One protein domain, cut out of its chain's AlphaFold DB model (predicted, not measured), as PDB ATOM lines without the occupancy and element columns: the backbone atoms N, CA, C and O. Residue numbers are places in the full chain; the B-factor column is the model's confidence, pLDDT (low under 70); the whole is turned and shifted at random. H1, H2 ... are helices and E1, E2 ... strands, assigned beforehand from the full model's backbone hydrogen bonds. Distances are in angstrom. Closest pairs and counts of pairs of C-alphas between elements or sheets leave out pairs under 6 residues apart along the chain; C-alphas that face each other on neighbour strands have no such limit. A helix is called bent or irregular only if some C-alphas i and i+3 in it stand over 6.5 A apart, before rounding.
ATOM      1  N   ALA A 181       1.994  -1.808  20.209       88.50
ATOM      2  CA  ALA A 181       2.053  -0.717  21.182       88.50
ATOM      3  C   ALA A 181       0.716  -0.444  21.881       88.50
ATOM      4  O   ALA A 181       0.718   0.164  22.956       88.50
ATOM      5  N   ALA A 182      -0.404  -0.885  21.306       91.75
ATOM      6  CA  ALA A 182      -1.724  -0.779  21.916       91.75
ATOM      7  C   ALA A 182      -1.955  -1.826  23.020       91.75
ATOM      8  O   ALA A 182      -2.719  -1.563  23.950       91.75
ATOM      9  N   PHE A 183      -1.262  -2.969  22.967       93.25
ATOM     10  CA  PHE A 183      -1.316  -4.021  23.988       93.25
ATOM     11  C   PHE A 183      -0.554  -3.602  25.244       93.25
ATOM     12  O   PHE A 183       0.615  -3.931  25.474       93.25
ATOM     13  N   LYS A 184      -1.236  -2.778  26.036       91.31
ATOM     14  CA  LYS A 184      -0.752  -2.237  27.296       91.31
ATOM     15  C   LYS A 184      -1.741  -2.512  28.404       91.31
ATOM     16  O   LYS A 184      -2.945  -2.495  28.175       91.31
ATOM     17  N   VAL A 185      -1.212  -2.636  29.609       88.00
ATOM     18  CA  VAL A 185      -1.966  -2.799  30.849       88.00
ATOM     19  C   VAL A 185      -1.508  -1.794  31.888       88.00
ATOM     20  O   VAL A 185      -0.356  -1.347  31.876       88.00
ATOM     21  N   SER A 186      -2.409  -1.436  32.795       84.31
ATOM     22  CA  SER A 186      -2.085  -0.579  33.931       84.31
ATOM     23  C   SER A 186      -1.240  -1.332  34.971       84.31
ATOM     24  O   SER A 186      -1.560  -2.453  35.377       84.31
ATOM     25  N   TYR A 187      -0.150  -0.704  35.407       77.19
ATOM     26  CA  TYR A 187       0.825  -1.247  36.353       77.19
ATOM     27  C   TYR A 187       1.011  -0.273  37.518       77.19
ATOM     28  O   TYR A 187       1.147   0.925  37.294       77.19
ATOM     29  N   GLY A 188       1.039  -0.793  38.750       71.50
ATOM     30  CA  GLY A 188       1.142   0.020  39.968       71.50
ATOM     31  C   GLY A 188      -0.093   0.883  40.267       71.50
ATOM     32  O   GLY A 188      -1.064   0.900  39.509       71.50
ATOM     33  N   ASP A 189      -0.044   1.597  41.393       71.69
ATOM     34  CA  ASP A 189      -1.120   2.493  41.849       71.69
ATOM     35  C   ASP A 189      -1.096   3.859  41.135       71.69
ATOM     36  O   ASP A 189      -2.062   4.616  41.201       71.69
ATOM     37  N   ASP A 190      -0.005   4.175  40.422       78.06
ATOM     38  CA  ASP A 190       0.156   5.411  39.642       78.06
ATOM     39  C   ASP A 190      -0.520   5.353  38.257       78.06
ATOM     40  O   ASP A 190      -0.535   6.347  37.529       78.06
ATOM     41  N   GLY A 191      -1.097   4.199  37.897       74.75
ATOM     42  CA  GLY A 191      -1.889   4.006  36.683       74.75
ATOM     43  C   GLY A 191      -1.084   4.003  35.383       74.75
ATOM     44  O   GLY A 191      -1.686   4.022  34.303       74.75
ATOM     45  N   LYS A 192       0.255   3.968  35.440       85.50
ATOM     46  CA  LYS A 192       1.095   3.946  34.236       85.50
ATOM     47  C   LYS A 192       0.828   2.694  33.405       85.50
ATOM     48  O   LYS A 192       0.657   1.596  33.931       85.50
ATOM     49  N   ARG A 193       0.808   2.861  32.079       87.38
ATOM     50  CA  ARG A 193       0.530   1.779  31.127       87.38
ATOM     51  C   ARG A 193       1.811   1.290  30.464       87.38
ATOM     52  O   ARG A 193       2.471   2.047  29.753       87.38
ATOM     53  N   PHE A 194       2.120   0.015  30.661       87.81
ATOM     54  CA  PHE A 194       3.257  -0.680  30.050       87.81
ATOM     55  C   PHE A 194       2.753  -1.826  29.183       87.81
ATOM     56  O   PHE A 194       1.586  -2.195  29.284       87.81
ATOM     57  N   HIS A 195       3.617  -2.383  28.336       89.38
ATOM     58  CA  HIS A 195       3.284  -3.605  27.609       89.38
ATOM     59  C   HIS A 195       2.870  -4.715  28.570       89.38
ATOM     60  O   HIS A 195       3.457  -4.865  29.644       89.38
ATOM     61  N   ASP A 196       1.866  -5.491  28.181       91.50
ATOM     62  CA  ASP A 196       1.471  -6.651  28.966       91.50
ATOM     63  C   ASP A 196       2.525  -7.770  28.940       91.50
ATOM     64  O   ASP A 196       3.573  -7.698  28.285       91.50
ATOM     65  N   ALA A 197       2.244  -8.827  29.699       90.38
ATOM     66  CA  ALA A 197       3.131  -9.973  29.816       90.38
ATOM     67  C   ALA A 197       3.231 -10.798  28.517       90.38
ATOM     68  O   ALA A 197       4.249 -11.467  28.315       90.38
ATOM     69  N   ILE A 198       2.224 -10.766  27.635       93.69
ATOM     70  CA  ILE A 198       2.256 -11.458  26.337       93.69
ATOM     71  C   ILE A 198       3.293 -10.774  25.446       93.69
ATOM     72  O   ILE A 198       4.261 -11.415  25.033       93.69
ATOM     73  N   VAL A 199       3.159  -9.463  25.236       91.88
ATOM     74  CA  VAL A 199       4.107  -8.692  24.423       91.88
ATOM     75  C   VAL A 199       5.504  -8.727  25.032       91.88
ATOM     76  O   VAL A 199       6.474  -8.992  24.325       91.88
ATOM     77  N   SER A 200       5.626  -8.530  26.347       88.88
ATOM     78  CA  SER A 200       6.932  -8.515  27.018       88.88
ATOM     79  C   SER A 200       7.669  -9.850  26.875       88.88
ATOM     80  O   SER A 200       8.871  -9.873  26.600       88.88
ATOM     81  N   SER A 201       6.956 -10.975  26.999       87.75
ATOM     82  CA  SER A 201       7.558 -12.307  26.857       87.75
ATOM     83  C   SER A 201       7.902 -12.680  25.416       87.75
ATOM     84  O   SER A 201       8.804 -13.490  25.236       87.75
ATOM     85  N   LEU A 202       7.249 -12.076  24.414       88.62
ATOM     86  CA  LEU A 202       7.547 -12.253  22.984       88.62
ATOM     87  C   LEU A 202       8.566 -11.244  22.437       88.62
ATOM     88  O   LEU A 202       9.139 -11.473  21.370       88.62
ATOM     89  N   LYS A 203       8.821 -10.149  23.166       82.19
ATOM     90  CA  LYS A 203       9.870  -9.187  22.825       82.19
ATOM     91  C   LYS A 203      11.248  -9.771  23.062       82.19
ATOM     92  O   LYS A 203      12.008  -9.802  22.119       82.19
ATOM     93  N   ASP A 204      11.555 -10.225  24.280       74.50
ATOM     94  CA  ASP A 204      12.884 -10.736  24.669       74.50
ATOM     95  C   ASP A 204      12.863 -11.838  25.738       74.50
ATOM     96  O   ASP A 204      13.913 -12.232  26.245       74.50
ATOM     97  N   GLY A 205      11.677 -12.342  26.078       83.00
ATOM     98  CA  GLY A 205      11.513 -13.347  27.122       83.00
ATOM     99  C   GLY A 205      11.814 -14.777  26.675       83.00
ATOM    100  O   GLY A 205      11.939 -15.080  25.485       83.00
ATOM    101  N   ASP A 206      11.856 -15.672  27.661       84.56
ATOM    102  CA  ASP A 206      12.184 -17.091  27.476       84.56
ATOM    103  C   ASP A 206      11.226 -17.802  26.511       84.56
ATOM    104  O   ASP A 206      11.665 -18.609  25.698       84.56
ATOM    105  N   PHE A 207       9.931 -17.452  26.527       89.06
ATOM    106  CA  PHE A 207       8.950 -18.022  25.594       89.06
ATOM    107  C   PHE A 207       9.331 -17.732  24.137       89.06
ATOM    108  O   PHE A 207       9.247 -18.594  23.271       89.06
ATOM    109  N   ALA A 208       9.789 -16.520  23.844       89.88
ATOM    110  CA  ALA A 208      10.181 -16.185  22.489       89.88
ATOM    111  C   ALA A 208      11.458 -16.930  22.073       89.88
ATOM    112  O   ALA A 208      11.508 -17.511  20.997       89.88
ATOM    113  N   ARG A 209      12.472 -16.942  22.947       85.56
ATOM    114  CA  ARG A 209      13.816 -17.454  22.632       85.56
ATOM    115  C   ARG A 209      13.915 -18.972  22.606       85.56
ATOM    116  O   ARG A 209      14.597 -19.506  21.741       85.56
ATOM    117  N   TYR A 210      13.276 -19.643  23.558       84.81
ATOM    118  CA  TYR A 210      13.433 -21.083  23.763       84.81
ATOM    119  C   TYR A 210      12.234 -21.895  23.273       84.81
ATOM    120  O   TYR A 210      12.329 -23.113  23.222       84.81
ATOM    121  N   ILE A 211      11.123 -21.242  22.903       88.75
ATOM    122  CA  ILE A 211       9.945 -21.930  22.354       88.75
ATOM    123  C   ILE A 211       9.649 -21.494  20.934       88.75
ATOM    124  O   ILE A 211       9.679 -22.318  20.028       88.75
ATOM    125  N   LEU A 212       9.370 -20.210  20.714       91.56
ATOM    126  CA  LEU A 212       8.916 -19.762  19.401       91.56
ATOM    127  C   LEU A 212      10.040 -19.757  18.355       91.56
ATOM    128  O   LEU A 212       9.848 -20.260  17.251       91.56
ATOM    129  N   ASP A 213      11.199 -19.189  18.685       89.81
ATOM    130  CA  ASP A 213      12.288 -19.026  17.722       89.81
ATOM    131  C   ASP A 213      12.792 -20.354  17.136       89.81
ATOM    132  O   ASP A 213      12.906 -20.409  15.912       89.81
ATOM    133  N   PRO A 214      13.057 -21.418  17.928       87.44
ATOM    134  CA  PRO A 214      13.499 -22.699  17.375       87.44
ATOM    135  C   PRO A 214      12.509 -23.282  16.361       87.44
ATOM    136  O   PRO A 214      12.916 -23.834  15.348       87.44
ATOM    137  N   ILE A 215      11.203 -23.101  16.573       89.25
ATOM    138  CA  ILE A 215      10.173 -23.578  15.637       89.25
ATOM    139  C   ILE A 215      10.229 -22.793  14.327       89.25
ATOM    140  O   ILE A 215      10.163 -23.370  13.248       89.25
ATOM    141  N   VAL A 216      10.323 -21.467  14.419       90.94
ATOM    142  CA  VAL A 216      10.240 -20.578  13.253       90.94
ATOM    143  C   VAL A 216      11.511 -20.653  12.402       90.94
ATOM    144  O   VAL A 216      11.423 -20.574  11.177       90.94
ATOM    145  N   ARG A 217      12.679 -20.839  13.029       88.12
ATOM    146  CA  ARG A 217      13.984 -20.939  12.347       88.12
ATOM    147  C   ARG A 217      14.096 -22.138  11.410       88.12
ATOM    148  O   ARG A 217      14.845 -22.056  10.446       88.12
ATOM    149  N   ARG A 218      13.298 -23.185  11.626       87.56
ATOM    150  CA  ARG A 218      13.233 -24.367  10.751       87.56
ATOM    151  C   ARG A 218      12.730 -24.070   9.345       87.56
ATOM    152  O   ARG A 218      12.906 -24.898   8.458       87.56
ATOM    153  N   PHE A 219      12.080 -22.929   9.130       90.50
ATOM    154  CA  PHE A 219      11.414 -22.630   7.871       90.50
ATOM    155  C   PHE A 219      12.101 -21.508   7.104       90.50
ATOM    156  O   PHE A 219      12.493 -20.481   7.663       90.50
ATOM    157  N   SER A 220      12.158 -21.680   5.787       92.00
ATOM    158  CA  SER A 220      12.400 -20.597   4.845       92.00
ATOM    159  C   SER A 220      11.134 -19.753   4.677       92.00
ATOM    160  O   SER A 220      10.033 -20.295   4.744       92.00
ATOM    161  N   PRO A 221      11.222 -18.443   4.385       90.31
ATOM    162  CA  PRO A 221      10.064 -17.679   3.920       90.31
ATOM    163  C   PRO A 221       9.577 -18.094   2.520       90.31
ATOM    164  O   PRO A 221       8.537 -17.603   2.080       90.31
ATOM    165  N   ALA A 222      10.306 -18.967   1.816       92.44
ATOM    166  CA  ALA A 222       9.876 -19.546   0.549       92.44
ATOM    167  C   ALA A 222       8.769 -20.591   0.733       92.44
ATOM    168  O   ALA A 222       8.758 -21.344   1.709       92.44
ATOM    169  N   LEU A 223       7.861 -20.668  -0.242       94.06
ATOM    170  CA  LEU A 223       6.813 -21.686  -0.259       94.06
ATOM    171  C   LEU A 223       7.407 -23.094  -0.390       94.06
ATOM    172  O   LEU A 223       8.446 -23.299  -1.027       94.06
ATOM    173  N   ARG A 224       6.714 -24.077   0.179       91.00
ATOM    174  CA  ARG A 224       7.038 -25.500   0.044       91.00
ATOM    175  C   ARG A 224       7.194 -25.870  -1.438       91.00
ATOM    176  O   ARG A 224       6.398 -25.456  -2.275       91.00
ATOM    177  N   GLY A 225       8.234 -26.645  -1.753       89.94
ATOM    178  CA  GLY A 225       8.577 -27.036  -3.127       89.94
ATOM    179  C   GLY A 225       9.484 -26.053  -3.880       89.94
ATOM    180  O   GLY A 225       9.828 -26.317  -5.027       89.94
ATOM    181  N   THR A 226       9.890 -24.939  -3.260       92.94
ATOM    182  CA  THR A 226      10.908 -24.035  -3.825       92.94
ATOM    183  C   THR A 226      12.303 -24.669  -3.767       92.94
ATOM    184  O   THR A 226      12.771 -24.987  -2.677       92.94
ATOM    185  N   ASP A 227      12.985 -24.780  -4.910       90.31
ATOM    186  CA  ASP A 227      14.387 -25.213  -5.023       90.31
ATOM    187  C   ASP A 227      15.072 -24.490  -6.214       90.31
ATOM    188  O   ASP A 227      14.504 -24.497  -7.313       90.31
ATOM    189  N   PRO A 228      16.244 -23.834  -6.047       91.62
ATOM    190  CA  PRO A 228      16.962 -23.605  -4.792       91.62
ATOM    191  C   PRO A 228      16.223 -22.646  -3.859       91.62
ATOM    192  O   PRO A 228      15.516 -21.733  -4.292       91.62
ATOM    193  N   LEU A 229      16.421 -22.833  -2.553       92.00
ATOM    194  CA  LEU A 229      15.890 -21.917  -1.549       92.00
ATOM    195  C   LEU A 229      16.565 -20.538  -1.647       92.00
ATOM    196  O   LEU A 229      17.792 -20.468  -1.764       92.00
ATOM    197  N   PRO A 230      15.797 -19.439  -1.544       91.06
ATOM    198  CA  PRO A 230      16.339 -18.100  -1.688       91.06
ATOM    199  C   PRO A 230      17.175 -17.711  -0.470       91.06
ATOM    200  O   PRO A 230      16.838 -17.988   0.684       91.06
ATOM    201  N   THR A 231      18.254 -16.989  -0.727       88.62
ATOM    202  CA  THR A 231      19.065 -16.320   0.285       88.62
ATOM    203  C   THR A 231      18.401 -15.023   0.751       88.62
ATOM    204  O   THR A 231      17.588 -14.404   0.058       88.62
ATOM    205  N   ALA A 232      18.809 -14.532   1.921       84.19
ATOM    206  CA  ALA A 232      18.328 -13.246   2.431       84.19
ATOM    207  C   ALA A 232      18.662 -12.063   1.499       84.19
ATOM    208  O   ALA A 232      17.908 -11.091   1.410       84.19
ATOM    209  N   GLY A 233      19.802 -12.136   0.801       84.00
ATOM    210  CA  GLY A 233      20.218 -11.129  -0.173       84.00
ATOM    211  C   GLY A 233      19.309 -11.090  -1.400       84.00
ATOM    212  O   GLY A 233      18.943 -10.003  -1.851       84.00
ATOM    213  N   GLU A 234      18.905 -12.255  -1.905       88.31
ATOM    214  CA  GLU A 234      17.976 -12.375  -3.034       88.31
ATOM    215  C   GLU A 234      16.588 -11.846  -2.678       88.31
ATOM    216  O   GLU A 234      16.072 -11.007  -3.410       88.31
ATOM    217  N   LEU A 235      16.035 -12.215  -1.515       87.31
ATOM    218  CA  LEU A 235      14.734 -11.708  -1.052       87.31
ATOM    219  C   LEU A 235      14.719 -10.180  -0.926       87.31
ATOM    220  O   LEU A 235      13.779  -9.516  -1.364       87.31
ATOM    221  N   ARG A 236      15.791  -9.598  -0.377       85.50
ATOM    222  CA  ARG A 236      15.942  -8.140  -0.296       85.50
ATOM    223  C   ARG A 236      16.035  -7.505  -1.681       85.50
ATOM    224  O   ARG A 236      15.474  -6.432  -1.891       85.50
ATOM    225  N   SER A 237      16.780  -8.123  -2.593       88.81
ATOM    226  CA  SER A 237      16.982  -7.598  -3.948       88.81
ATOM    227  C   SER A 237      15.685  -7.652  -4.750       88.81
ATOM    228  O   SER A 237      15.359  -6.690  -5.441       88.81
ATOM    229  N   GLN A 238      14.915  -8.728  -4.583       90.44
ATOM    230  CA  GLN A 238      13.574  -8.871  -5.132       90.44
ATOM    231  C   GLN A 238      12.641  -7.783  -4.596       90.44
ATOM    232  O   GLN A 238      12.060  -7.043  -5.386       90.44
ATOM    233  N   TRP A 239      12.543  -7.629  -3.270       91.50
ATOM    234  CA  TRP A 239      11.718  -6.578  -2.668       91.50
ATOM    235  C   TRP A 239      12.124  -5.186  -3.161       91.50
ATOM    236  O   TRP A 239      11.272  -4.363  -3.473       91.50
ATOM    237  N   LEU A 240      13.431  -4.921  -3.261       91.12
ATOM    238  CA  LEU A 240      13.934  -3.637  -3.733       91.12
ATOM    239  C   LEU A 240      13.550  -3.382  -5.192       91.12
ATOM    240  O   LEU A 240      13.134  -2.274  -5.513       91.12
ATOM    241  N   ALA A 241      13.664  -4.389  -6.059       93.00
ATOM    242  CA  ALA A 241      13.237  -4.280  -7.449       93.00
ATOM    243  C   ALA A 241      11.733  -3.968  -7.543       93.00
ATOM    244  O   ALA A 241      11.359  -3.028  -8.239       93.00
ATOM    245  N   GLU A 242      10.898  -4.685  -6.781       93.00
ATOM    246  CA  GLU A 242       9.452  -4.437  -6.685       93.00
ATOM    247  C   GLU A 242       9.146  -3.015  -6.189       93.00
ATOM    248  O   GLU A 242       8.359  -2.308  -6.808       93.00
ATOM    249  N   PHE A 243       9.809  -2.570  -5.118       93.38
ATOM    250  CA  PHE A 243       9.639  -1.234  -4.544       93.38
ATOM    251  C   PHE A 243      10.050  -0.129  -5.522       93.38
ATOM    252  O   PHE A 243       9.317   0.829  -5.730       93.38
ATOM    253  N   THR A 244      11.216  -0.254  -6.157       93.19
ATOM    254  CA  THR A 244      11.723   0.782  -7.075       93.19
ATOM    255  C   THR A 244      10.930   0.892  -8.373       93.19
ATOM    256  O   THR A 244      10.994   1.933  -9.021       93.19
ATOM    257  N   ALA A 245      10.184  -0.149  -8.756       93.69
ATOM    258  CA  ALA A 245       9.385  -0.142  -9.975       93.69
ATOM    259  C   ALA A 245       8.229   0.874  -9.926       93.69
ATOM    260  O   ALA A 245       7.806   1.351 -10.979       93.69
ATOM    261  N   ASP A 246       7.729   1.207  -8.731       92.75
ATOM    262  CA  ASP A 246       6.597   2.120  -8.547       92.75
ATOM    263  C   ASP A 246       6.794   3.191  -7.452       92.75
ATOM    264  O   ASP A 246       5.854   3.928  -7.146       92.75
ATOM    265  N   ALA A 247       7.997   3.302  -6.880       92.56
ATOM    266  CA  ALA A 247       8.336   4.305  -5.872       92.56
ATOM    267  C   ALA A 247       8.418   5.724  -6.459       92.56
ATOM    268  O   ALA A 247       9.003   5.955  -7.519       92.56
ATOM    269  N   SER A 248       7.880   6.696  -5.722       94.56
ATOM    270  CA  SER A 248       8.066   8.118  -6.007       94.56
ATOM    271  C   SER A 248       9.480   8.597  -5.644       94.56
ATOM    272  O   SER A 248      10.234   7.920  -4.941       94.56
ATOM    273  N   GLU A 249       9.855   9.802  -6.086       93.06
ATOM    274  CA  GLU A 249      11.119  10.425  -5.663       93.06
ATOM    275  C   GLU A 249      11.193  10.608  -4.136       93.06
ATOM    276  O   GLU A 249      12.262  10.444  -3.547       93.06
ATOM    277  N   GLU A 250      10.057  10.893  -3.490       93.06
ATOM    278  CA  GLU A 250       9.945  11.027  -2.034       93.06
ATOM    279  C   GLU A 250      10.193   9.686  -1.324       93.06
ATOM    280  O   GLU A 250      10.987   9.624  -0.383       93.06
ATOM    281  N   ASP A 251       9.604   8.599  -1.828       93.94
ATOM    282  CA  ASP A 251       9.799   7.244  -1.300       93.94
ATOM    283  C   ASP A 251      11.270   6.814  -1.374       93.94
ATOM    284  O   ASP A 251      11.835   6.278  -0.414       93.94
ATOM    285  N   LEU A 252      11.910   7.067  -2.521       93.88
ATOM    286  CA  LEU A 252      13.316   6.743  -2.754       93.88
ATOM    287  C   LEU A 252      14.241   7.579  -1.862       93.88
ATOM    288  O   LEU A 252      15.209   7.040  -1.318       93.88
ATOM    289  N   ALA A 253      13.935   8.866  -1.669       94.19
ATOM    290  CA  ALA A 253      14.680   9.736  -0.765       94.19
ATOM    291  C   ALA A 253      14.572   9.256   0.690       94.19
ATOM    292  O   ALA A 253      15.593   9.109   1.367       94.19
ATOM    293  N   ALA A 254      13.364   8.926   1.153       94.19
ATOM    294  CA  ALA A 254      13.142   8.404   2.499       94.19
ATOM    295  C   ALA A 254      13.864   7.061   2.719       94.19
ATOM    296  O   ALA A 254      14.500   6.851   3.759       94.19
ATOM    297  N   TYR A 255      13.848   6.172   1.720       92.81
ATOM    298  CA  TYR A 255      14.593   4.914   1.768       92.81
ATOM    299  C   TYR A 255      16.114   5.130   1.800       92.81
ATOM    300  O   TYR A 255      16.821   4.440   2.537       92.81
ATOM    301  N   ALA A 256      16.635   6.098   1.039       92.56
ATOM    302  CA  ALA A 256      18.054   6.446   1.046       92.56
ATOM    303  C   ALA A 256      18.504   6.977   2.416       92.56
ATOM    304  O   ALA A 256      19.541   6.544   2.927       92.56
ATOM    305  N   THR A 257      17.706   7.841   3.055       93.12
ATOM    306  CA  THR A 257      17.949   8.306   4.430       93.12
ATOM    307  C   THR A 257      17.964   7.139   5.417       93.12
ATOM    308  O   THR A 257      18.895   7.014   6.213       93.12
ATOM    309  N   LEU A 258      16.985   6.233   5.332       90.00
ATOM    310  CA  LEU A 258      16.932   5.040   6.176       90.00
ATOM    311  C   LEU A 258      18.171   4.147   6.007       90.00
ATOM    312  O   LEU A 258      18.725   3.648   6.993       90.00
ATOM    313  N   GLN A 259      18.635   3.951   4.770       86.75
ATOM    314  CA  GLN A 259      19.861   3.199   4.508       86.75
ATOM    315  C   GLN A 259      21.099   3.885   5.086       86.75
ATOM    316  O   GLN A 259      21.937   3.197   5.671       86.75
ATOM    317  N   ALA A 260      21.211   5.209   4.959       87.31
ATOM    318  CA  ALA A 260      22.336   5.967   5.498       87.31
ATOM    319  C   ALA A 260      22.445   5.808   7.024       87.31
ATOM    320  O   ALA A 260      23.517   5.466   7.525       87.31
ATOM    321  N   GLU A 261      21.330   5.942   7.749       86.75
ATOM    322  CA  GLU A 261      21.293   5.729   9.204       86.75
ATOM    323  C   GLU A 261      21.599   4.269   9.584       86.75
ATOM    324  O   GLU A 261      22.336   3.997  10.535       86.75
ATOM    325  N   THR A 262      21.107   3.305   8.798       81.19
ATOM    326  CA  THR A 262      21.402   1.878   9.014       81.19
ATOM    327  C   THR A 262      22.894   1.566   8.835       81.19
ATOM    328  O   THR A 262      23.466   0.797   9.613       81.19
ATOM    329  N   VAL A 263      23.545   2.141   7.818       79.62
ATOM    330  CA  VAL A 263      24.989   1.980   7.571       79.62
ATOM    331  C   VAL A 263      25.807   2.656   8.668       79.62
ATOM    332  O   VAL A 263      26.766   2.051   9.151       79.62
ATOM    333  N   ALA A 264      25.410   3.857   9.098       78.38
ATOM    334  CA  ALA A 264      26.080   4.591  10.168       78.38
ATOM    335  C   ALA A 264      26.153   3.765  11.462       78.38
ATOM    336  O   ALA A 264      27.220   3.662  12.061       78.38
ATOM    337  N   ILE A 265      25.062   3.088  11.832       74.38
ATOM    338  CA  ILE A 265      25.028   2.214  13.014       74.38
ATOM    339  C   ILE A 265      25.846   0.930  12.818       74.38
ATOM    340  O   ILE A 265      26.542   0.494  13.733       74.38
ATOM    341  N   LYS A 266      25.814   0.308  11.630       68.62
ATOM    342  CA  LYS A 266      26.586  -0.924  11.355       68.62
ATOM    343  C   LYS A 266      28.104  -0.708  11.347       68.62
ATOM    344  O   LYS A 266      28.843  -1.673  11.552       68.62
ATOM    345  N   GLY A 267      28.569   0.517  11.102       60.88
ATOM    346  CA  GLY A 267      29.988   0.888  11.135       60.88
ATOM    347  C   GLY A 267      30.611   0.885  12.538       60.88
ATOM    348  O   GLY A 267      31.822   0.721  12.661       60.88
ATOM    349  N   GLU A 268      29.808   0.982  13.603       60.62
ATOM    350  CA  GLU A 268      30.249   1.033  15.009       60.62
ATOM    351  C   GLU A 268      30.420  -0.380  15.616       60.62
ATOM    352  O   GLU A 268      29.940  -0.690  16.703       60.62
ATOM    353  N   ARG A 269      31.100  -1.283  14.894       51.84
ATOM    354  CA  ARG A 269      31.085  -2.745  15.136       51.84
ATOM    355  C   ARG A 269      31.593  -3.239  16.505       51.84
ATOM    356  O   ARG A 269      31.350  -4.399  16.813       51.84
ATOM    357  N   ASN A 270      32.254  -2.406  17.315       48.84
ATOM    358  CA  ASN A 270      32.913  -2.817  18.568       48.84
ATOM    359  C   ASN A 270      32.498  -1.999  19.819       48.84
ATOM    360  O   ASN A 270      33.229  -2.005  20.808       48.84
ATOM    361  N   GLY A 271      31.353  -1.299  19.812       56.03
ATOM    362  CA  GLY A 271      30.867  -0.535  20.977       56.03
ATOM    363  C   GLY A 271      29.335  -0.468  21.099       56.03
ATOM    364  O   GLY A 271      28.629  -0.802  20.147       56.03
ATOM    365  N   PRO A 272      28.783  -0.076  22.268       58.84
ATOM    366  CA  PRO A 272      27.347   0.143  22.415       58.84
ATOM    367  C   PRO A 272      26.901   1.328  21.549       58.84
ATOM    368  O   PRO A 272      27.374   2.444  21.739       58.84
ATOM    369  N   VAL A 273      25.964   1.078  20.628       64.31
ATOM    370  CA  VAL A 273      25.351   2.112  19.775       64.31
ATOM    371  C   VAL A 273      24.779   3.228  20.650       64.31
ATOM    372  O   VAL A 273      23.947   2.957  21.526       64.31
ATOM    373  N   HIS A 274      25.207   4.468  20.409       70.31
ATOM    374  CA  HIS A 274      24.757   5.628  21.172       70.31
ATOM    375  C   HIS A 274      23.234   5.864  21.030       70.31
ATOM    376  O   HIS A 274      22.617   5.531  20.016       70.31
ATOM    377  N   ALA A 275      22.599   6.407  22.076       71.00
ATOM    378  CA  ALA A 275      21.139   6.571  22.134       71.00
ATOM    379  C   ALA A 275      20.594   7.516  21.047       71.00
ATOM    380  O   ALA A 275      19.552   7.241  20.459       71.00
ATOM    381  N   ASP A 276      21.339   8.573  20.727       78.81
ATOM    382  CA  ASP A 276      21.056   9.517  19.642       78.81
ATOM    383  C   ASP A 276      21.034   8.834  18.265       78.81
ATOM    384  O   ASP A 276      20.141   9.088  17.459       78.81
ATOM    385  N   ARG A 277      21.956   7.897  18.009       77.75
ATOM    386  CA  ARG A 277      21.967   7.091  16.778       77.75
ATOM    387  C   ARG A 277      20.719   6.224  16.655       77.75
ATOM    388  O   ARG A 277      20.120   6.170  15.581       77.75
ATOM    389  N   ARG A 278      20.288   5.585  17.747       76.44
ATOM    390  CA  ARG A 278      19.036   4.804  17.765       76.44
ATOM    391  C   ARG A 278      17.827   5.689  17.491       76.44
ATOM    392  O   ARG A 278      16.973   5.332  16.684       76.44
ATOM    393  N   ASP A 279      17.779   6.869  18.101       83.19
ATOM    394  CA  ASP A 279      16.682   7.812  17.899       83.19
ATOM    395  C   ASP A 279      16.625   8.352  16.463       83.19
ATOM    396  O   ASP A 279      15.530   8.444  15.897       83.19
ATOM    397  N   ASN A 280      17.778   8.605  15.832       86.00
ATOM    398  CA  ASN A 280      17.859   8.972  14.415       86.00
ATOM    399  C   ASN A 280      17.325   7.860  13.509       86.00
ATOM    400  O   ASN A 280      16.510   8.123  12.625       86.00
ATOM    401  N   LEU A 281      17.708   6.604  13.749       85.06
ATOM    402  CA  LEU A 281      17.210   5.487  12.948       85.06
ATOM    403  C   LEU A 281      15.712   5.241  13.171       85.06
ATOM    404  O   LEU A 281      14.978   5.006  12.213       85.06
ATOM    405  N   ARG A 282      15.206   5.376  14.401       85.19
ATOM    406  CA  ARG A 282      13.756   5.361  14.664       85.19
ATOM    407  C   ARG A 282      13.036   6.478  13.915       85.19
ATOM    408  O   ARG A 282      11.954   6.246  13.381       85.19
ATOM    409  N   ALA A 283      13.613   7.678  13.868       89.44
ATOM    410  CA  ALA A 283      13.058   8.791  13.105       89.44
ATOM    411  C   ALA A 283      13.057   8.503  11.598       89.44
ATOM    412  O   ALA A 283      12.027   8.703  10.958       89.44
ATOM    413  N   ALA A 284      14.144   7.953  11.053       90.69
ATOM    414  CA  ALA A 284      14.229   7.558   9.650       90.69
ATOM    415  C   ALA A 284      13.230   6.443   9.295       90.69
ATOM    416  O   ALA A 284      12.589   6.505   8.251       90.69
ATOM    417  N   LYS A 285      13.026   5.457  10.183       90.12
ATOM    418  CA  LYS A 285      11.989   4.425  10.014       90.12
ATOM    419  C   LYS A 285      10.583   5.021  10.000       90.12
ATOM    420  O   LYS A 285       9.785   4.627   9.157       90.12
ATOM    421  N   ARG A 286      10.284   5.974  10.894       90.19
ATOM    422  CA  ARG A 286       8.997   6.692  10.895       90.19
ATOM    423  C   ARG A 286       8.790   7.476   9.600       90.19
ATOM    424  O   ARG A 286       7.774   7.280   8.954       90.19
ATOM    425  N   ALA A 287       9.777   8.269   9.181       93.44
ATOM    426  CA  ALA A 287       9.701   9.030   7.934       93.44
ATOM    427  C   ALA A 287       9.514   8.117   6.710       93.44
ATOM    428  O   ALA A 287       8.688   8.397   5.848       93.44
ATOM    429  N   PHE A 288      10.226   6.987   6.659       94.38
ATOM    430  CA  PHE A 288      10.062   5.999   5.594       94.38
ATOM    431  C   PHE A 288       8.669   5.362   5.594       94.38
ATOM    432  O   PHE A 288       8.059   5.236   4.539       94.38
ATOM    433  N   ARG A 289       8.143   5.007   6.773       92.88
ATOM    434  CA  ARG A 289       6.771   4.506   6.932       92.88
ATOM    435  C   ARG A 289       5.732   5.522   6.465       92.88
ATOM    436  O   ARG A 289       4.753   5.123   5.839       92.88
ATOM    437  N   ASP A 290       5.925   6.792   6.796       93.56
ATOM    438  CA  ASP A 290       4.996   7.863   6.437       93.56
ATOM    439  C   ASP A 290       4.994   8.115   4.921       93.56
ATOM    440  O   ASP A 290       3.922   8.318   4.358       93.56
ATOM    441  N   ALA A 291       6.154   8.008   4.261       94.38
ATOM    442  CA  ALA A 291       6.280   8.139   2.807       94.38
ATOM    443  C   ALA A 291       5.582   6.991   2.053       94.38
ATOM    444  O   ALA A 291       4.648   7.214   1.287       94.38
ATOM    445  N   ILE A 292       5.963   5.739   2.336       93.94
ATOM    446  CA  ILE A 292       5.498   4.582   1.545       93.94
ATOM    447  C   ILE A 292       4.147   4.024   2.019       93.94
ATOM    448  O   ILE A 292       3.572   3.124   1.402       93.94
ATOM    449  N   GLY A 293       3.661   4.508   3.160       91.69
ATOM    450  CA  GLY A 293       2.467   4.025   3.831       91.69
ATOM    451  C   GLY A 293       2.685   2.766   4.688       91.69
ATOM    452  O   GLY A 293       3.599   1.962   4.468       91.69
ATOM    453  N   PRO A 294       1.795   2.528   5.670       88.56
ATOM    454  CA  PRO A 294       1.979   1.492   6.686       88.56
ATOM    455  C   PRO A 294       2.018   0.072   6.110       88.56
ATOM    456  O   PRO A 294       2.824  -0.739   6.546       88.56
ATOM    457  N   GLN A 295       1.196  -0.243   5.105       87.56
ATOM    458  CA  GLN A 295       1.148  -1.596   4.532       87.56
ATOM    459  C   GLN A 295       2.446  -1.973   3.803       87.56
ATOM    460  O   GLN A 295       2.970  -3.069   4.011       87.56
ATOM    461  N   ARG A 296       2.991  -1.062   2.980       90.19
ATOM    462  CA  ARG A 296       4.275  -1.265   2.288       90.19
ATOM    463  C   ARG A 296       5.439  -1.310   3.278       90.19
ATOM    464  O   ARG A 296       6.355  -2.108   3.107       90.19
ATOM    465  N   PHE A 297       5.375  -0.521   4.352       91.62
ATOM    466  CA  PHE A 297       6.362  -0.572   5.430       91.62
ATOM    467  C   PHE A 297       6.372  -1.913   6.164       91.62
ATOM    468  O   PHE A 297       7.440  -2.479   6.394       91.62
ATOM    469  N   GLU A 298       5.207  -2.473   6.484       88.44
ATOM    470  CA  GLU A 298       5.141  -3.799   7.101       88.44
ATOM    471  C   GLU A 298       5.658  -4.908   6.191       88.44
ATOM    472  O   GLU A 298       6.330  -5.840   6.639       88.44
ATOM    473  N   ASP A 299       5.378  -4.794   4.898       88.12
ATOM    474  CA  ASP A 299       5.926  -5.692   3.899       88.12
ATOM    475  C   ASP A 299       7.461  -5.620   3.818       88.12
ATOM    476  O   ASP A 299       8.127  -6.658   3.854       88.12
ATOM    477  N   TRP A 300       8.025  -4.410   3.821       89.88
ATOM    478  CA  TRP A 300       9.468  -4.197   3.917       89.88
ATOM    479  C   TRP A 300      10.062  -4.827   5.182       89.88
ATOM    480  O   TRP A 300      11.064  -5.540   5.109       89.88
ATOM    481  N   ARG A 301       9.429  -4.633   6.347       86.25
ATOM    482  CA  ARG A 301       9.888  -5.237   7.612       86.25
ATOM    483  C   ARG A 301       9.879  -6.757   7.585       86.25
ATOM    484  O   ARG A 301      10.746  -7.388   8.190       86.25
ATOM    485  N   ALA A 302       8.896  -7.344   6.910       82.94
ATOM    486  CA  ALA A 302       8.778  -8.785   6.759       82.94
ATOM    487  C   ALA A 302       9.850  -9.355   5.813       82.94
ATOM    488  O   ALA A 302      10.484 -10.353   6.162       82.94
ATOM    489  N   ARG A 303      10.074  -8.721   4.651       82.50
ATOM    490  CA  ARG A 303      10.863  -9.291   3.540       82.50
ATOM    491  C   ARG A 303      12.294  -8.755   3.397       82.50
ATOM    492  O   ARG A 303      13.139  -9.460   2.857       82.50
ATOM    493  N   ALA A 304      12.579  -7.531   3.847       81.94
ATOM    494  CA  ALA A 304      13.790  -6.798   3.450       81.94
ATOM    495  C   ALA A 304      14.545  -6.074   4.584       81.94
ATOM    496  O   ALA A 304      15.708  -5.699   4.395       81.94
ATOM    497  N   GLU A 305      13.936  -5.867   5.757       80.31
ATOM    498  CA  GLU A 305      14.595  -5.209   6.893       80.31
ATOM    499  C   GLU A 305      15.760  -6.048   7.438       80.31
ATOM    500  O   GLU A 305      15.590  -7.165   7.919       80.31
ATOM    501  N   ASN A 306      16.962  -5.470   7.400       65.12
ATOM    502  CA  ASN A 306      18.224  -6.130   7.743       65.12
ATOM    503  C   ASN A 306      18.785  -5.764   9.123       65.12
ATOM    504  O   ASN A 306      19.953  -6.064   9.401       65.12
ATOM    505  N   TRP A 307      18.015  -5.029   9.927       58.16
ATOM    506  CA  TRP A 307      18.450  -4.490  11.209       58.16
ATOM    507  C   TRP A 307      17.260  -4.226  12.140       58.16
ATOM    508  O   TRP A 307      16.292  -3.566  11.753       58.16
ATOM    509  N   ARG A 308      17.349  -4.696  13.390       61.41
ATOM    510  CA  ARG A 308      16.330  -4.484  14.429       61.41
ATOM    511  C   ARG A 308      16.930  -3.775  15.636       61.41
ATOM    512  O   ARG A 308      17.968  -4.179  16.140       61.41
ATOM    513  N   ASP A 309      16.244  -2.726  16.072       46.38
ATOM    514  CA  ASP A 309      16.723  -1.731  17.042       46.38
ATOM    515  C   ASP A 309      16.661  -2.204  18.508       46.38
ATOM    516  O   ASP A 309      17.393  -1.706  19.358       46.38
ATOM    517  N   GLU A 310      15.795  -3.173  18.839       50.72
ATOM    518  CA  GLU A 310      15.347  -3.352  20.233       50.72
ATOM    519  C   GLU A 310      15.458  -4.769  20.827       50.72
ATOM    520  O   GLU A 310      14.687  -5.096  21.726       50.72
ATOM    521  N   GLY A 311      16.405  -5.603  20.379       48.69
ATOM    522  CA  GLY A 311      16.694  -6.888  21.038       48.69
ATOM    523  C   GLY A 311      17.631  -7.810  20.252       48.69
ATOM    524  O   GLY A 311      18.015  -7.488  19.128       48.69
ATOM    525  N   MET A 312      18.004  -8.956  20.844       53.88
ATOM    526  CA  MET A 312      18.895  -9.976  20.248       53.88
ATOM    527  C   MET A 312      18.225 -10.745  19.091       53.88
ATOM    528  O   MET A 312      18.107 -11.969  19.125       53.88
ATOM    529  N   TYR A 313      17.759 -10.038  18.060       58.91
ATOM    530  CA  TYR A 313      17.006 -10.627  16.956       58.91
ATOM    531  C   TYR A 313      17.851 -10.829  15.716       58.91
ATOM    532  O   TYR A 313      18.246  -9.857  15.082       58.91
ATOM    533  N   GLN A 314      18.083 -12.116  15.425       61.19
ATOM    534  CA  GLN A 314      18.444 -12.733  14.143       61.19
ATOM    535  C   GLN A 314      18.989 -11.748  13.103       61.19
ATOM    536  O   GLN A 314      18.246 -11.003  12.466       61.19
ATOM    537  N   GLY A 315      20.307 -11.783  12.903       58.00
ATOM    538  CA  GLY A 315      20.884 -11.258  11.672       58.00
ATOM    539  C   GLY A 315      20.462 -12.135  10.494       58.00
ATOM    540  O   GLY A 315      20.181 -13.318  10.670       58.00
ATOM    541  N   PHE A 316      20.437 -11.579   9.285       55.03
ATOM    542  CA  PHE A 316      20.332 -12.420   8.098       55.03
ATOM    543  C   PHE A 316      21.501 -13.404   8.059       55.03
ATOM    544  O   PHE A 316      22.639 -13.010   8.340       55.03
ATOM    545  N   ALA A 317      21.216 -14.656   7.700       57.09
ATOM    546  CA  ALA A 317      22.244 -15.658   7.482       57.09
ATOM    547  C   ALA A 317      23.308 -15.076   6.542       57.09
ATOM    548  O   ALA A 317      23.008 -14.632   5.431       57.09
ATOM    549  N   ALA A 318      24.558 -15.009   7.010       57.09
ATOM    550  CA  ALA A 318      25.649 -14.460   6.209       57.09
ATOM    551  C   ALA A 318      25.953 -15.345   4.985       57.09
ATOM    552  O   ALA A 318      26.560 -14.876   4.023       57.09
ATOM    553  N   ARG A 319      25.553 -16.624   5.046       65.62
ATOM    554  CA  ARG A 319      25.663 -17.651   4.005       65.62
ATOM    555  C   ARG A 319      24.480 -18.617   4.140       65.62
ATOM    556  O   ARG A 319      24.103 -18.926   5.264       65.62
ATOM    557  N   GLY A 320      23.960 -19.111   3.017       83.94
ATOM    558  CA  GLY A 320      22.895 -20.121   2.973       83.94
ATOM    559  C   GLY A 320      21.474 -19.563   2.786       83.94
ATOM    560  O   GLY A 320      21.302 -18.347   2.635       83.94
ATOM    561  N   PRO A 321      20.468 -20.457   2.750       89.12
ATOM    562  CA  PRO A 321      19.055 -20.096   2.636       89.12
ATOM    563  C   PRO A 321      18.586 -19.126   3.728       89.12
ATOM    564  O   PRO A 321      19.096 -19.124   4.848       89.12
ATOM    565  N   ALA A 322      17.595 -18.292   3.410       87.94
ATOM    566  CA  ALA A 322      16.994 -17.382   4.378       87.94
ATOM    567  C   ALA A 322      16.129 -18.133   5.402       87.94
ATOM    568  O   ALA A 322      15.279 -18.931   5.018       87.94
ATOM    569  N   GLU A 323      16.287 -17.795   6.683       88.12
ATOM    570  CA  GLU A 323      15.358 -18.158   7.759       88.12
ATOM    571  C   GLU A 323      14.121 -17.244   7.757       88.12
ATOM    572  O   GLU A 323      14.190 -16.069   7.375       88.12
ATOM    573  N   PHE A 324      12.984 -17.764   8.226       89.81
ATOM    574  CA  PHE A 324      11.773 -16.972   8.398       89.81
ATOM    575  C   PHE A 324      11.986 -15.824   9.396       89.81
ATOM    576  O   PHE A 324      12.746 -15.903  10.365       89.81
ATOM    577  N   ASN A 325      11.267 -14.729   9.161       88.81
ATOM    578  CA  ASN A 325      11.368 -13.504   9.935       88.81
ATOM    579  C   ASN A 325      10.816 -13.675  11.370       88.81
ATOM    580  O   ASN A 325       9.602 -13.646  11.591       88.81
ATOM    581  N   LEU A 326      11.706 -13.751  12.370       88.19
ATOM    582  CA  LEU A 326      11.298 -13.975  13.767       88.19
ATOM    583  C   LEU A 326      10.411 -12.872  14.365       88.19
ATOM    584  O   LEU A 326       9.495 -13.173  15.125       88.19
ATOM    585  N   ALA A 327      10.639 -11.591  14.055       85.88
ATOM    586  CA  ALA A 327       9.815 -10.513  14.612       85.88
ATOM    587  C   ALA A 327       8.408 -10.552  14.034       85.88
ATOM    588  O   ALA A 327       7.459 -10.270  14.756       85.88
ATOM    589  N   TRP A 328       8.265 -10.907  12.757       90.00
ATOM    590  CA  TRP A 328       6.955 -11.095  12.158       90.00
ATOM    591  C   TRP A 328       6.194 -12.206  12.883       90.00
ATOM    592  O   TRP A 328       5.100 -11.952  13.383       90.00
ATOM    593  N   ALA A 329       6.820 -13.372  13.066       93.50
ATOM    594  CA  ALA A 329       6.243 -14.473  13.834       93.50
ATOM    595  C   ALA A 329       5.877 -14.064  15.274       93.50
ATOM    596  O   ALA A 329       4.757 -14.287  15.721       93.50
ATOM    597  N   ARG A 330       6.782 -13.396  15.998       93.06
ATOM    598  CA  ARG A 330       6.554 -12.939  17.382       93.06
ATOM    599  C   ARG A 330       5.404 -11.947  17.506       93.06
ATOM    600  O   ARG A 330       4.581 -12.087  18.409       93.06
ATOM    601  N   ARG A 331       5.331 -10.953  16.612       93.06
ATOM    602  CA  ARG A 331       4.226  -9.980  16.596       93.06
ATOM    603  C   ARG A 331       2.904 -10.664  16.258       93.06
ATOM    604  O   ARG A 331       1.896 -10.357  16.887       93.06
ATOM    605  N   TRP A 332       2.926 -11.607  15.317       96.50
ATOM    606  CA  TRP A 332       1.754 -12.400  14.971       96.50
ATOM    607  C   TRP A 332       1.264 -13.235  16.158       96.50
ATOM    608  O   TRP A 332       0.091 -13.154  16.493       96.50
ATOM    609  N   VAL A 333       2.151 -13.948  16.864       97.50
ATOM    610  CA  VAL A 333       1.782 -14.734  18.059       97.50
ATOM    611  C   VAL A 333       1.231 -13.836  19.168       97.50
ATOM    612  O   VAL A 333       0.254 -14.205  19.815       97.50
ATOM    613  N   ALA A 334       1.811 -12.647  19.374       96.56
ATOM    614  CA  ALA A 334       1.307 -11.691  20.357       96.56
ATOM    615  C   ALA A 334      -0.121 -11.256  20.011       96.56
ATOM    616  O   ALA A 334      -1.026 -11.436  20.819       96.56
ATOM    617  N   TRP A 335      -0.334 -10.759  18.790       97.38
ATOM    618  CA  TRP A 335      -1.656 -10.369  18.300       97.38
ATOM    619  C   TRP A 335      -2.657 -11.524  18.370       97.38
ATOM    620  O   TRP A 335      -3.747 -11.363  18.915       97.38
ATOM    621  N   ARG A 336      -2.266 -12.712  17.904       97.56
ATOM    622  CA  ARG A 336      -3.142 -13.877  17.868       97.56
ATOM    623  C   ARG A 336      -3.568 -14.324  19.266       97.56
ATOM    624  O   ARG A 336      -4.718 -14.709  19.448       97.56
ATOM    625  N   ALA A 337      -2.694 -14.219  20.267       96.62
ATOM    626  CA  ALA A 337      -3.051 -14.507  21.654       96.62
ATOM    627  C   ALA A 337      -4.154 -13.568  22.193       96.62
ATOM    628  O   ALA A 337      -5.015 -14.010  22.958       96.62
ATOM    629  N   HIS A 338      -4.172 -12.300  21.770       96.56
ATOM    630  CA  HIS A 338      -5.261 -11.367  22.086       96.56
ATOM    631  C   HIS A 338      -6.548 -11.713  21.331       96.56
ATOM    632  O   HIS A 338      -7.605 -11.797  21.954       96.56
ATOM    633  N   GLU A 339      -6.457 -11.996  20.028       96.31
ATOM    634  CA  GLU A 339      -7.614 -12.375  19.196       96.31
ATOM    635  C   GLU A 339      -8.322 -13.640  19.693       96.31
ATOM    636  O   GLU A 339      -9.542 -13.751  19.603       96.31
ATOM    637  N   LEU A 340      -7.573 -14.599  20.244       95.31
ATOM    638  CA  LEU A 340      -8.138 -15.827  20.807       95.31
ATOM    639  C   LEU A 340      -8.951 -15.584  22.093       95.31
ATOM    640  O   LEU A 340      -9.765 -16.429  22.471       95.31
ATOM    641  N   GLY A 341      -8.765 -14.439  22.760       93.25
ATOM    642  CA  GLY A 341      -9.626 -14.023  23.866       93.25
ATOM    643  C   GLY A 341      -8.925 -13.413  25.074       93.25
ATOM    644  O   GLY A 341      -9.614 -13.094  26.047       93.25
ATOM    645  N   TRP A 342      -7.597 -13.235  25.073       95.69
ATOM    646  CA  TRP A 342      -6.949 -12.548  26.190       95.69
ATOM    647  C   TRP A 342      -7.274 -11.047  26.185       95.69
ATOM    648  O   TRP A 342      -7.025 -10.354  25.200       95.69
ATOM    649  N   SER A 343      -7.748 -10.509  27.314       94.38
ATOM    650  CA  SER A 343      -7.925  -9.067  27.514       94.38
ATOM    651  C   SER A 343      -7.524  -8.614  28.921       94.38
ATOM    652  O   SER A 343      -7.567  -9.392  29.881       94.38
ATOM    653  N   GLU A 344      -7.176  -7.327  29.053       93.44
ATOM    654  CA  GLU A 344      -6.839  -6.699  30.339       93.44
ATOM    655  C   GLU A 344      -7.977  -6.864  31.358       93.44
ATOM    656  O   GLU A 344      -7.735  -7.254  32.499       93.44
ATOM    657  N   ALA A 345      -9.216  -6.622  30.922       93.75
ATOM    658  CA  ALA A 345     -10.400  -6.645  31.777       93.75
ATOM    659  C   ALA A 345     -10.671  -8.024  32.397       93.75
ATOM    660  O   ALA A 345     -11.131  -8.099  33.535       93.75
ATOM    661  N   LEU A 346     -10.384  -9.102  31.662       95.38
ATOM    662  CA  LEU A 346     -10.684 -10.463  32.100       95.38
ATOM    663  C   LEU A 346      -9.517 -11.103  32.863       95.38
ATOM    664  O   LEU A 346      -9.738 -11.813  33.843       95.38
ATOM    665  N   HIS A 347      -8.274 -10.879  32.424       95.12
ATOM    666  CA  HIS A 347      -7.157 -11.745  32.825       95.12
ATOM    667  C   HIS A 347      -6.010 -11.032  33.536       95.12
ATOM    668  O   HIS A 347      -5.311 -11.671  34.322       95.12
ATOM    669  N   HIS A 348      -5.813  -9.725  33.325       92.44
ATOM    670  CA  HIS A 348      -4.625  -9.024  33.842       92.44
ATOM    671  C   HIS A 348      -4.493  -9.120  35.364       92.44
ATOM    672  O   HIS A 348      -3.406  -9.366  35.882       92.44
ATOM    673  N   ALA A 349      -5.603  -8.999  36.097       91.56
ATOM    674  CA  ALA A 349      -5.589  -9.092  37.556       91.56
ATOM    675  C   ALA A 349      -5.077 -10.452  38.064       91.56
ATOM    676  O   ALA A 349      -4.376 -10.503  39.076       91.56
ATOM    677  N   PHE A 350      -5.414 -11.543  37.369       92.31
ATOM    678  CA  PHE A 350      -4.910 -12.877  37.685       92.31
ATOM    679  C   PHE A 350      -3.463 -13.046  37.225       92.31
ATOM    680  O   PHE A 350      -2.624 -13.418  38.039       92.31
ATOM    681  N   ASP A 351      -3.156 -12.701  35.971       92.44
ATOM    682  CA  ASP A 351      -1.816 -12.836  35.389       92.44
ATOM    683  C   ASP A 351      -0.760 -12.064  36.195       92.44
ATOM    684  O   ASP A 351       0.337 -12.572  36.407       92.44
ATOM    685  N   ARG A 352      -1.107 -10.881  36.719       87.88
ATOM    686  CA  ARG A 352      -0.248 -10.079  37.607       87.88
ATOM    687  C   ARG A 352       0.034 -10.762  38.948       87.88
ATOM    688  O   ARG A 352       1.066 -10.502  39.558       87.88
ATOM    689  N   GLY A 353      -0.895 -11.587  39.430       86.06
ATOM    690  CA  GLY A 353      -0.753 -12.342  40.676       86.06
ATOM    691  C   GLY A 353       0.105 -13.602  40.540       86.06
ATOM    692  O   GLY A 353       0.510 -14.164  41.555       86.06
ATOM    693  N   ILE A 354       0.394 -14.046  39.314       84.62
ATOM    694  CA  ILE A 354       1.267 -15.190  39.055       84.62
ATOM    695  C   ILE A 354       2.719 -14.703  39.011       84.62
ATOM    696  O   ILE A 354       3.109 -13.930  38.138       84.62
ATOM    697  N   GLY A 355       3.521 -15.141  39.984       64.75
ATOM    698  CA  GLY A 355       4.926 -14.751  40.094       64.75
ATOM    699  C   GLY A 355       5.753 -15.156  38.868       64.75
ATOM    700  O   GLY A 355       5.554 -16.213  38.279       64.75
ATOM    701  N   THR A 356       6.733 -14.327  38.509       55.81
ATOM    702  CA  THR A 356       7.672 -14.560  37.393       55.81
ATOM    703  C   THR A 356       8.953 -15.284  37.832       55.81
ATOM    704  O   THR A 356       9.978 -15.200  37.157       55.81
ATOM    705  N   GLY A 357       8.943 -15.927  39.004       49.59
ATOM    706  CA  GLY A 357      10.120 -16.573  39.585       49.59
ATOM    707  C   GLY A 357      10.550 -17.812  38.798       49.59
ATOM    708  O   GLY A 357       9.713 -18.606  38.379       49.59
ATOM    709  N   ARG A 358      11.866 -18.003  38.646       48.31
ATOM    710  CA  ARG A 358      12.487 -19.149  37.948       48.31
ATOM    711  C   ARG A 358      12.328 -20.498  38.669       48.31
ATOM    712  O   ARG A 358      12.671 -21.524  38.103       48.31
ATOM    713  N   ASN A 359      11.823 -20.498  39.906       39.59
ATOM    714  CA  ASN A 359      11.887 -21.666  40.794       39.59
ATOM    715  C   ASN A 359      10.539 -22.389  40.983       39.59
ATOM    716  O   ASN A 359      10.507 -23.436  41.613       39.59
ATOM    717  N   SER A 360       9.422 -21.850  40.477       54.22
ATOM    718  CA  SER A 360       8.112 -22.515  40.555       54.22
ATOM    719  C   SER A 360       7.232 -22.095  39.387       54.22
ATOM    720  O   SER A 360       6.553 -21.069  39.429       54.22
ATOM    721  N   HIS A 361       7.217 -22.915  38.343       73.06
ATOM    722  CA  HIS A 361       6.409 -22.677  37.156       73.06
ATOM    723  C   HIS A 361       5.057 -23.438  37.198       73.06
ATOM    724  O   HIS A 361       4.368 -23.533  36.185       73.06
ATOM    725  N   GLU A 362       4.652 -24.024  38.332       84.12
ATOM    726  CA  GLU A 362       3.452 -24.882  38.428       84.12
ATOM    727  C   GLU A 362       2.162 -24.236  37.904       84.12
ATOM    728  O   GLU A 362       1.317 -24.923  37.331       84.12
ATOM    729  N   VAL A 363       2.002 -22.926  38.104       89.38
ATOM    730  CA  VAL A 363       0.847 -22.161  37.627       89.38
ATOM    731  C   VAL A 363       1.303 -21.183  36.558       89.38
ATOM    732  O   VAL A 363       2.149 -20.324  36.796       89.38
ATOM    733  N   GLU A 364       0.717 -21.300  35.374       90.75
ATOM    734  CA  GLU A 364       0.934 -20.376  34.275       90.75
ATOM    735  C   GLU A 364      -0.084 -19.230  34.310       90.75
ATOM    736  O   GLU A 364      -1.236 -19.367  34.732       90.75
ATOM    737  N   ARG A 365       0.349 -18.070  33.822       92.75
ATOM    738  CA  ARG A 365      -0.553 -16.969  33.485       92.75
ATOM    739  C   ARG A 365      -1.441 -17.358  32.297       92.75
ATOM    740  O   ARG A 365      -0.982 -18.047  31.383       92.75
ATOM    741  N   ILE A 366      -2.682 -16.881  32.273       95.00
ATOM    742  CA  ILE A 366      -3.663 -17.138  31.210       95.00
ATOM    743  C   ILE A 366      -3.106 -16.689  29.858       95.00
ATOM    744  O   ILE A 366      -3.223 -17.413  28.873       95.00
ATOM    745  N   GLY A 367      -2.396 -15.558  29.808       94.81
ATOM    746  CA  GLY A 367      -1.744 -15.114  28.575       94.81
ATOM    747  C   GLY A 367      -0.774 -16.141  27.979       94.81
ATOM    748  O   GLY A 367      -0.664 -16.223  26.762       94.81
ATOM    749  N   LYS A 368      -0.114 -16.978  28.795       93.19
ATOM    750  CA  LYS A 368       0.809 -18.012  28.296       93.19
ATOM    751  C   LYS A 368       0.069 -19.168  27.617       93.19
ATOM    752  O   LYS A 368       0.556 -19.673  26.610       93.19
ATOM    753  N   LYS A 369      -1.129 -19.533  28.092       93.88
ATOM    754  CA  LYS A 369      -2.019 -20.487  27.403       93.88
ATOM    755  C   LYS A 369      -2.349 -19.999  25.988       93.88
ATOM    756  O   LYS A 369      -2.195 -20.744  25.026       93.88
ATOM    757  N   TYR A 370      -2.750 -18.736  25.854       96.50
ATOM    758  CA  TYR A 370      -3.071 -18.143  24.552       96.50
ATOM    759  C   TYR A 370      -1.851 -18.027  23.629       96.50
ATOM    760  O   TYR A 370      -1.973 -18.228  22.423       96.50
ATOM    761  N   GLN A 371      -0.663 -17.774  24.187       96.31
ATOM    762  CA  GLN A 371       0.588 -17.819  23.428       96.31
ATOM    763  C   GLN A 371       0.884 -19.221  22.893       96.31
ATOM    764  O   GLN A 371       1.233 -19.342  21.726       96.31
ATOM    765  N   TRP A 372       0.692 -20.274  23.696       95.69
ATOM    766  CA  TRP A 372       0.832 -21.657  23.229       95.69
ATOM    767  C   TRP A 372      -0.124 -21.984  22.081       95.69
ATOM    768  O   TRP A 372       0.320 -22.508  21.065       95.69
ATOM    769  N   LEU A 373      -1.407 -21.626  22.206       96.44
ATOM    770  CA  LEU A 373      -2.396 -21.823  21.142       96.44
ATOM    771  C   LEU A 373      -1.983 -21.138  19.835       96.44
ATOM    772  O   LEU A 373      -1.985 -21.770  18.781       96.44
ATOM    773  N   ALA A 374      -1.569 -19.873  19.916       97.94
ATOM    774  CA  ALA A 374      -1.060 -19.143  18.765       97.94
ATOM    775  C   ALA A 374       0.210 -19.800  18.191       97.94
ATOM    776  O   ALA A 374       0.329 -19.949  16.980       97.94
ATOM    777  N   THR A 375       1.146 -20.259  19.024       97.50
ATOM    778  CA  THR A 375       2.349 -20.965  18.560       97.50
ATOM    779  C   THR A 375       2.017 -22.278  17.845       97.50
ATOM    780  O   THR A 375       2.589 -22.539  16.789       97.50
ATOM    781  N   TYR A 376       1.079 -23.081  18.359       97.31
ATOM    782  CA  TYR A 376       0.635 -24.314  17.694       97.31
ATOM    783  C   TYR A 376      -0.026 -24.034  16.345       97.31
ATOM    784  O   TYR A 376       0.155 -24.808  15.404       97.31
ATOM    785  N   GLU A 377      -0.769 -22.933  16.249       98.00
ATOM    786  CA  GLU A 377      -1.393 -22.489  15.007       98.00
ATOM    787  C   GLU A 377      -0.369 -22.002  13.987       98.00
ATOM    788  O   GLU A 377      -0.413 -22.413  12.827       98.00
ATOM    789  N   LEU A 378       0.595 -21.186  14.417       98.00
ATOM    790  CA  LEU A 378       1.678 -20.730  13.558       98.00
ATOM    791  C   LEU A 378       2.485 -21.911  13.013       98.00
ATOM    792  O   LEU A 378       2.699 -21.988  11.808       98.00
ATOM    793  N   ALA A 379       2.891 -22.840  13.884       95.88
ATOM    794  CA  ALA A 379       3.671 -24.012  13.498       95.88
ATOM    795  C   ALA A 379       2.943 -24.854  12.440       95.88
ATOM    796  O   ALA A 379       3.539 -25.205  11.427       95.88
ATOM    797  N   ALA A 380       1.644 -25.109  12.635       95.88
ATOM    798  CA  ALA A 380       0.817 -25.837  11.675       95.88
ATOM    799  C   ALA A 380       0.726 -25.118  10.318       95.88
ATOM    800  O   ALA A 380       0.938 -25.730   9.275       95.88
ATOM    801  N   ARG A 381       0.465 -23.802  10.320       97.38
ATOM    802  CA  ARG A 381       0.386 -23.001   9.086       97.38
ATOM    803  C   ARG A 381       1.721 -22.953   8.340       97.38
ATOM    804  O   ARG A 381       1.724 -23.024   7.115       97.38
ATOM    805  N   MET A 382       2.835 -22.819   9.061       95.50
ATOM    806  CA  MET A 382       4.178 -22.808   8.476       95.50
ATOM    807  C   MET A 382       4.531 -24.167   7.876       95.50
ATOM    808  O   MET A 382       4.983 -24.218   6.738       95.50
ATOM    809  N   GLU A 383       4.257 -25.259   8.591       92.69
ATOM    810  CA  GLU A 383       4.505 -26.619   8.110       92.69
ATOM    811  C   GLU A 383       3.732 -26.923   6.820       92.69
ATOM    812  O   GLU A 383       4.277 -27.522   5.898       92.69
ATOM    813  N   ASP A 384       2.498 -26.446   6.698       94.75
ATOM    814  CA  ASP A 384       1.701 -26.651   5.490       94.75
ATOM    815  C   ASP A 384       2.228 -25.883   4.270       94.75
ATOM    816  O   ASP A 384       2.138 -26.369   3.144       94.75
ATOM    817  N   ASN A 385       2.793 -24.690   4.479       96.19
ATOM    818  CA  ASN A 385       2.997 -23.720   3.401       96.19
ATOM    819  C   ASN A 385       4.459 -23.439   3.054       96.19
ATOM    820  O   ASN A 385       4.740 -23.045   1.922       96.19
ATOM    821  N   LEU A 386       5.388 -23.591   3.997       94.38
ATOM    822  CA  LEU A 386       6.773 -23.149   3.849       94.38
ATOM    823  C   LEU A 386       7.734 -24.306   3.597       94.38
ATOM    824  O   LEU A 386       7.519 -25.438   4.033       94.38
ATOM    825  N   ALA A 387       8.824 -24.003   2.896       92.38
ATOM    826  CA  ALA A 387       9.936 -24.925   2.753       92.38
ATOM    827  C   ALA A 387      10.729 -25.026   4.065       92.38
ATOM    828  O   ALA A 387      10.961 -24.024   4.746       92.38
ATOM    829  N   VAL A 388      11.156 -26.240   4.403       88.25
ATOM    830  CA  VAL A 388      11.984 -26.525   5.580       88.25
ATOM    831  C   VAL A 388      13.456 -26.326   5.212       88.25
ATOM    832  O   VAL A 388      13.873 -26.652   4.101       88.25
ATOM    833  N   LEU A 389      14.244 -25.749   6.117       86.56
ATOM    834  CA  LEU A 389      15.681 -25.572   5.930       86.56
ATOM    835  C   LEU A 389      16.428 -26.880   6.221       86.56
ATOM    836  O   LEU A 389      16.316 -27.437   7.310       86.56
TER     837      LEU A 389
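What this domain is: This is residues 181 to 389 of the 727 residues of an uncharacterized protein of Rhizobium cellulosilyticum (UniProt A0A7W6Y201). Two helical lobes make this domain. In one, H9 crosses H7, H1 and H2 pack beside them, and the strand hairpin E1 and E2 lies with H8 toward one end and the strands E3 and E4 toward the other; in the second, the helical hairpin H4 and H5 joins at a corner to H6, which runs beside H3. The 209 printed residues hold nine named helices and four named strands, in the order E1 E2 H1 H2 E3 H3 H4 H5 H6 H7 H8 H9 E4; both two-stranded sheets are antiparallel and the class is mostly helix. The whole is compact, with a radius of gyration of the C-alphas of 19.1 A and spans of 51 by 45 by 35 A.

Where its parts are: Find C-alpha 184 at (-0.752, -2.237, 27.296), where E1, residues 184 to 187, begins; E2 is 192 to 195. H1 is 197 to 203, H2 206 to 217, 15.7 A long, and E3 219 to 223. H3 is 232 to 246, 22.2 A, H4 249 to 266, 25.6 A, H5 275 to 292, 25.9 A, and H6 294 to 303. H7 is 326 to 339, 19.7 A; H8, 344 to 351, is irregular, with C-alphas 346 and 349 7.6 A apart. H9, 366 to 385, is 29.3 A long, and E4, 386 to 388, ends at C-alpha (11.984, -26.525, 5.580).

How they stand to each other: Start at H9, the hub. It touches H7 at a steep tilt of 56 degrees, C-alphas 337 and 370 being closest at 4.6 A. With residues 367 to 371 alone it touches H1, closest at Ile 198 and Gly 367, 5.9 A. It only just touches H2, with 3 pairs of C-alphas within 8 A, the closest Leu 212 and Thr 375 at 6.7 A. H8 touches H9 about perpendicular, at 75 degrees, closest at C-alphas 351 and 366, 6.3 A. In hairpin E1 and E2, N 185 and O 194 are 2.9 A apart; between E3 and E4, N 220 and O 387 are 2.8 A apart. H4 and H5 touch at C-alphas 254 and 288, 5.0 A, and H3 touches H6 at 236 and 303, 6.5 A. H6 and H7 are close but not clearly touching, closest at C-alphas 302 and 328, 6.1 A. Every O i to N i+4 pair is within hydrogen-bond range in H1, H4, H5, H6, H7 and H9; H2 has 5 of 8, H3 10 of 11, H8 2 of 4.

The domain as a whole: The farthest C-alphas, Glu 249 and Glu 362, are 57.0 A apart. The printed part has no cut. The links H6 to H7 and H8 to H9 are long, and residues 267 to 272 stand free. Look for pLDDT under 70 at residues 266 to 273, 306 to 319 and 355 to 360.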